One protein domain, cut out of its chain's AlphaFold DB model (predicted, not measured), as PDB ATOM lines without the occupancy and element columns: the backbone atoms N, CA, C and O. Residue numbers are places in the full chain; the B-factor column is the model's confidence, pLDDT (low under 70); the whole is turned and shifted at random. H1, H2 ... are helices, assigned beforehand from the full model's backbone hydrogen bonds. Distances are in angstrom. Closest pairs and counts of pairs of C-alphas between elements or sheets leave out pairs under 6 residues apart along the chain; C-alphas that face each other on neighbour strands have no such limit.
ATOM      1  N   TRP A 641     -12.266 -44.610  57.997       85.06
ATOM      2  CA  TRP A 641     -11.538 -44.261  56.776       85.06
ATOM      3  C   TRP A 641     -10.015 -44.250  57.022       85.06
ATOM      4  O   TRP A 641      -9.570 -43.648  58.005       85.06
ATOM      5  N   PRO A 642      -9.191 -44.888  56.168       80.81
ATOM      6  CA  PRO A 642      -7.749 -44.950  56.394       80.81
ATOM      7  C   PRO A 642      -7.087 -43.567  56.372       80.81
ATOM      8  O   PRO A 642      -7.273 -42.791  55.437       80.81
ATOM      9  N   SER A 643      -6.205 -43.292  57.335       76.00
ATOM     10  CA  SER A 643      -5.335 -42.101  57.313       76.00
ATOM     11  C   SER A 643      -4.288 -42.124  56.188       76.00
ATOM     12  O   SER A 643      -3.630 -41.117  55.942       76.00
ATOM     13  N   THR A 644      -4.142 -43.263  55.509       79.94
ATOM     14  CA  THR A 644      -3.315 -43.466  54.311       79.94
ATOM     15  C   THR A 644      -4.083 -43.277  52.998       79.94
ATOM     16  O   THR A 644      -3.492 -43.464  51.939       79.94
ATOM     17  N   ALA A 645      -5.384 -42.971  53.041       82.00
ATOM     18  CA  ALA A 645      -6.204 -42.809  51.845       82.00
ATOM     19  C   ALA A 645      -5.819 -41.549  51.050       82.00
ATOM     20  O   ALA A 645      -5.582 -40.477  51.608       82.00
ATOM     21  N   SER A 646      -5.815 -41.673  49.725       79.88
ATOM     22  CA  SER A 646      -5.417 -40.631  48.767       79.88
ATOM     23  C   SER A 646      -6.445 -39.499  48.622       79.88
ATOM     24  O   SER A 646      -6.160 -38.478  47.996       79.88
ATOM     25  N   ALA A 647      -7.645 -39.686  49.174       86.56
ATOM     26  CA  ALA A 647      -8.757 -38.741  49.170       86.56
ATOM     27  C   ALA A 647      -9.432 -38.694  50.557       86.56
ATOM     28  O   ALA A 647      -9.381 -39.684  51.298       86.56
ATOM     29  N   PRO A 648     -10.067 -37.566  50.932       87.62
ATOM     30  CA  PRO A 648     -10.856 -37.479  52.159       87.62
ATOM     31  C   PRO A 648     -12.079 -38.405  52.104       87.62
ATOM     32  O   PRO A 648     -12.531 -38.795  51.032       87.62
ATOM     33  N   PHE A 649     -12.641 -38.729  53.268       89.06
ATOM     34  CA  PHE A 649     -13.925 -39.422  53.345       89.06
ATOM     35  C   PHE A 649     -15.066 -38.472  52.926       89.06
ATOM     36  O   PHE A 649     -15.205 -37.420  53.558       89.06
ATOM     37  N   PRO A 650     -15.877 -38.809  51.908       89.44
ATOM     38  CA  PRO A 650     -16.947 -37.948  51.424       89.44
ATOM     39  C   PRO A 650     -18.184 -38.078  52.318       89.44
ATOM     40  O   PRO A 650     -18.602 -39.181  52.677       89.44
ATOM     41  N   LEU A 651     -18.775 -36.944  52.687       89.12
ATOM     42  CA  LEU A 651     -19.986 -36.890  53.511       89.12
ATOM     43  C   LEU A 651     -21.246 -36.853  52.633       89.12
ATOM     44  O   LEU A 651     -21.151 -36.694  51.419       89.12
ATOM     45  N   GLU A 652     -22.435 -36.977  53.224       84.25
ATOM     46  CA  GLU A 652     -23.697 -36.804  52.477       84.25
ATOM     47  C   GLU A 652     -23.730 -35.417  51.811       84.25
ATOM     48  O   GLU A 652     -23.902 -35.309  50.599       84.25
ATOM     49  N   GLN A 653     -23.369 -34.388  52.577       84.25
ATOM     50  CA  GLN A 653     -23.258 -32.999  52.146       84.25
ATOM     51  C   GLN A 653     -21.969 -32.644  51.365       84.25
ATOM     52  O   GLN A 653     -21.696 -31.457  51.169       84.25
ATOM     53  N   SER A 654     -21.149 -33.623  50.955       87.88
ATOM     54  CA  SER A 654     -19.978 -33.367  50.093       87.88
ATOM     55  C   SER A 654     -20.389 -33.026  48.660       87.88
ATOM     56  O   SER A 654     -21.420 -33.486  48.168       87.88
ATOM     57  N   THR A 655     -19.577 -32.232  47.954       88.25
ATOM     58  CA  THR A 655     -19.923 -31.821  46.579       88.25
ATOM     59  C   THR A 655     -19.780 -32.972  45.579       88.25
ATOM     60  O   THR A 655     -19.083 -33.959  45.827       88.25
ATOM     61  N   GLU A 656     -20.411 -32.835  44.408       80.19
ATOM     62  CA  GLU A 656     -20.257 -33.785  43.297       80.19
ATOM     63  C   GLU A 656     -18.774 -33.992  42.938       80.19
ATOM     64  O   GLU A 656     -18.347 -35.116  42.693       80.19
ATOM     65  N   GLU A 657     -17.965 -32.934  42.974       85.56
ATOM     66  CA  GLU A 657     -16.526 -32.984  42.716       85.56
ATOM     67  C   GLU A 657     -15.742 -33.726  43.810       85.56
ATOM     68  O   GLU A 657     -14.815 -34.465  43.485       85.56
ATOM     69  N   GLU A 658     -16.102 -33.577  45.091       85.56
ATOM     70  CA  GLU A 658     -15.474 -34.306  46.208       85.56
ATOM     71  C   GLU A 658     -15.787 -35.809  46.149       85.56
ATOM     72  O   GLU A 658     -14.900 -36.657  46.318       85.56
ATOM     73  N   TRP A 659     -17.038 -36.144  45.827       84.19
ATOM     74  CA  TRP A 659     -17.474 -37.513  45.565       84.19
ATOM     75  C   TRP A 659     -16.764 -38.114  44.343       84.19
ATOM     76  O   TRP A 659     -16.233 -39.220  44.436       84.19
ATOM     77  N   ILE A 660     -16.667 -37.379  43.228       77.31
ATOM     78  CA  ILE A 660     -15.921 -37.765  42.016       77.31
ATOM     79  C   ILE A 660     -14.425 -37.969  42.303       77.31
ATOM     80  O   ILE A 660     -13.838 -38.943  41.829       77.31
ATOM     81  N   LEU A 661     -13.799 -37.089  43.092       85.06
ATOM     82  CA  LEU A 661     -12.392 -37.214  43.489       85.06
ATOM     83  C   LEU A 661     -12.158 -38.480  44.317       85.06
ATOM     84  O   LEU A 661     -11.246 -39.247  44.006       85.06
ATOM     85  N   THR A 662     -13.007 -38.738  45.313       82.75
ATOM     86  CA  THR A 662     -12.907 -39.944  46.150       82.75
ATOM     87  C   THR A 662     -13.162 -41.208  45.333       82.75
ATOM     88  O   THR A 662     -12.383 -42.155  45.401       82.75
ATOM     89  N   ALA A 663     -14.206 -41.212  44.505       76.06
ATOM     90  CA  ALA A 663     -14.555 -42.331  43.638       76.06
ATOM     91  C   ALA A 663     -13.473 -42.659  42.595       76.06
ATOM     92  O   ALA A 663     -13.333 -43.817  42.203       76.06
ATOM     93  N   ARG A 664     -12.692 -41.664  42.152       76.38
ATOM     94  CA  ARG A 664     -11.537 -41.860  41.262       76.38
ATOM     95  C   ARG A 664     -10.293 -42.346  42.012       76.38
ATOM     96  O   ARG A 664      -9.567 -43.182  41.480       76.38
ATOM     97  N   ALA A 665     -10.025 -41.804  43.200       79.25
ATOM     98  CA  ALA A 665      -8.799 -42.068  43.953       79.25
ATOM     99  C   ALA A 665      -8.852 -43.374  44.764       79.25
ATOM    100  O   ALA A 665      -7.900 -44.145  44.747       79.25
ATOM    101  N   GLU A 666      -9.976 -43.640  45.434       78.38
ATOM    102  CA  GLU A 666     -10.158 -44.741  46.390       78.38
ATOM    103  C   GLU A 666     -11.395 -45.624  46.074       78.38
ATOM    104  O   GLU A 666     -12.161 -45.973  46.982       78.38
ATOM    105  N   PRO A 667     -11.632 -46.030  44.803       69.88
ATOM    106  CA  PRO A 667     -12.876 -46.681  44.367       69.88
ATOM    107  C   PRO A 667     -13.221 -47.964  45.135       69.88
ATOM    108  O   PRO A 667     -14.399 -48.256  45.346       69.88
ATOM    109  N   THR A 668     -12.212 -48.748  45.525       67.38
ATOM    110  CA  THR A 668     -12.394 -50.023  46.237       67.38
ATOM    111  C   THR A 668     -12.645 -49.810  47.727       67.38
ATOM    112  O   THR A 668     -13.502 -50.483  48.298       67.38
ATOM    113  N   MET A 669     -11.957 -48.847  48.354       73.94
ATOM    114  CA  MET A 669     -12.176 -48.515  49.764       73.94
ATOM    115  C   MET A 669     -13.559 -47.888  49.961       73.94
ATOM    116  O   MET A 669     -14.286 -48.286  50.867       73.94
ATOM    117  N   LEU A 670     -13.980 -46.994  49.058       70.88
ATOM    118  CA  LEU A 670     -15.323 -46.414  49.077       70.88
ATOM    119  C   LEU A 670     -16.411 -47.502  48.989       70.88
ATOM    120  O   LEU A 670     -17.371 -47.477  49.756       70.88
ATOM    121  N   LEU A 671     -16.219 -48.516  48.135       70.06
ATOM    122  CA  LEU A 671     -17.159 -49.635  48.000       70.06
ATOM    123  C   LEU A 671     -17.225 -50.488  49.277       70.06
ATOM    124  O   LEU A 671     -18.315 -50.854  49.713       70.06
ATOM    125  N   HIS A 672     -16.077 -50.767  49.903       67.38
ATOM    126  CA  HIS A 672     -15.996 -51.482  51.184       67.38
ATOM    127  C   HIS A 672     -16.697 -50.726  52.320       67.38
ATOM    128  O   HIS A 672     -17.331 -51.342  53.176       67.38
ATOM    129  N   MET A 673     -16.635 -49.392  52.313       71.62
ATOM    130  CA  MET A 673     -17.334 -48.557  53.294       71.62
ATOM    131  C   MET A 673     -18.853 -48.616  53.116       71.62
ATOM    132  O   MET A 673     -19.554 -48.831  54.104       71.62
ATOM    133  N   ILE A 674     -19.370 -48.523  51.882       71.50
ATOM    134  CA  ILE A 674     -20.814 -48.680  51.623       71.50
ATOM    135  C   ILE A 674     -21.284 -50.103  51.969       71.50
ATOM    136  O   ILE A 674     -22.306 -50.261  52.631       71.50
ATOM    137  N   GLN A 675     -20.514 -51.147  51.637       63.31
ATOM    138  CA  GLN A 675     -20.840 -52.541  51.992       63.31
ATOM    139  C   GLN A 675     -20.871 -52.822  53.505       63.31
ATOM    140  O   GLN A 675     -21.425 -53.837  53.929       63.31
ATOM    141  N   ARG A 676     -20.266 -51.953  54.324       68.06
ATOM    142  CA  ARG A 676     -20.261 -52.047  55.792       68.06
ATOM    143  C   ARG A 676     -21.213 -51.060  56.465       68.06
ATOM    144  O   ARG A 676     -21.322 -51.079  57.690       68.06
ATOM    145  N   PHE A 677     -21.878 -50.210  55.689       75.62
ATOM    146  CA  PHE A 677     -22.850 -49.247  56.180       75.62
ATOM    147  C   PHE A 677     -24.232 -49.895  56.359       75.62
ATOM    148  O   PHE A 677     -24.579 -50.852  55.671       75.62
ATOM    149  N   ALA A 678     -25.029 -49.382  57.301       69.75
ATOM    150  CA  ALA A 678     -26.348 -49.937  57.618       69.75
ATOM    151  C   ALA A 678     -27.454 -49.524  56.625       69.75
ATOM    152  O   ALA A 678     -28.480 -50.197  56.558       69.75
ATOM    153  N   PHE A 679     -27.236 -48.442  55.867       72.62
ATOM    154  CA  PHE A 679     -28.215 -47.815  54.967       72.62
ATOM    155  C   PHE A 679     -27.601 -47.529  53.577       72.62
ATOM    156  O   PHE A 679     -27.488 -46.374  53.160       72.62
ATOM    157  N   PRO A 680     -27.095 -48.561  52.867       61.03
ATOM    158  CA  PRO A 680     -26.401 -48.371  51.594       61.03
ATOM    159  C   PRO A 680     -27.338 -47.912  50.468       61.03
ATOM    160  O   PRO A 680     -26.880 -47.264  49.534       61.03
ATOM    161  N   GLU A 681     -28.633 -48.230  50.547       57.94
ATOM    162  CA  GLU A 681     -29.635 -47.831  49.551       57.94
ATOM    163  C   GLU A 681     -29.883 -46.317  49.602       57.94
ATOM    164  O   GLU A 681     -29.879 -45.656  48.565       57.94
ATOM    165  N   GLU A 682     -30.023 -45.762  50.807       73.44
ATOM    166  CA  GLU A 682     -30.211 -44.334  51.059       73.44
ATOM    167  C   GLU A 682     -29.014 -43.503  50.593       73.44
ATOM    168  O   GLU A 682     -29.193 -42.511  49.887       73.44
ATOM    169  N   LEU A 683     -27.798 -43.940  50.932       70.56
ATOM    170  CA  LEU A 683     -26.567 -43.271  50.514       70.56
ATOM    171  C   LEU A 683     -26.368 -43.329  48.993       70.56
ATOM    172  O   LEU A 683     -26.001 -42.331  48.384       70.56
ATOM    173  N   MET A 684     -26.615 -44.477  48.356       63.34
ATOM    174  CA  MET A 684     -26.484 -44.585  46.898       63.34
ATOM    175  C   MET A 684     -27.530 -43.739  46.159       63.34
ATOM    176  O   MET A 684     -27.233 -43.224  45.084       63.34
ATOM    177  N   ALA A 685     -28.718 -43.546  46.744       67.44
ATOM    178  CA  ALA A 685     -29.764 -42.679  46.202       67.44
ATOM    179  C   ALA A 685     -29.474 -41.169  46.349       67.44
ATOM    180  O   ALA A 685     -30.147 -40.371  45.696       67.44
ATOM    181  N   SER A 686     -28.490 -40.757  47.164       72.75
ATOM    182  CA  SER A 686     -28.053 -39.354  47.261       72.75
ATOM    183  C   SER A 686     -26.893 -38.997  46.317       72.75
ATOM    184  O   SER A 686     -26.523 -37.827  46.223       72.75
ATOM    185  N   LEU A 687     -26.305 -39.971  45.607       68.62
ATOM    186  CA  LEU A 687     -25.201 -39.737  44.667       68.62
ATOM    187  C   LEU A 687     -25.705 -39.316  43.281       68.62
ATOM    188  O   LEU A 687     -26.714 -39.812  42.789       68.62
ATOM    189  N   SER A 688     -24.962 -38.432  42.606       68.62
ATOM    190  CA  SER A 688     -25.304 -38.006  41.246       68.62
ATOM    191  C   SER A 688     -24.876 -39.019  40.178       68.62
ATOM    192  O   SER A 688     -23.869 -39.722  40.322       68.62
TER     193      SER A 688
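AT A GLANCE: This is residues 641 to 688 of the 734 residues of an uncharacterized protein of Phytophthora infestans (strain T30-4) (UniProt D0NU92). Look for a horseshoe of three short helices, H1, H2 and H3, loosely joined at two corners. The long leading stretch, residues 641 to 655, crosses over one face of it. The 48 printed residues hold three named helices, H1, H2, H3 in chain order, and no named strand; the class is all helix. The whole is compact, with a radius of gyration of the C-alphas of 10.2 A, and spans 26 by 22 by 14 A.

IN THESE COORDINATES: Find C-alpha 656 at (-20.257, -33.785, 43.297); from there H1, residues 656 to 665, runs 14.2 A. H2, residues 667 to 675, runs 12.5 A. H3, residues 680 to 685, runs 8.5 A to C-alpha 685 at (-29.764, -42.679, 46.202).

HOW THE PARTS SIT: H1 and H2 are close but not clearly touching, with the closest C-alphas, of Ala 663 and Leu 670, 6.8 A apart; their lines are only just about perpendicular, at 71 degrees. H2 and H3 are also close but not clearly touching, closest at the C-alphas of Ile 674 and Pro 680, 5.6 A, at a steep tilt of 63 degrees, opposite ways. H1 and H3 are apart. In H1, H2 and H3 every O i to N i+4 pair is within hydrogen-bond range.

THE WHOLE: The C-alphas farthest apart, of Thr 644 and Ala 685, are 27.7 A apart. The printed part has no cut, and both links between helices are tight. Mean pLDDT of the printed part is 76.6, with 12 residues under 70, among them 687 to 688.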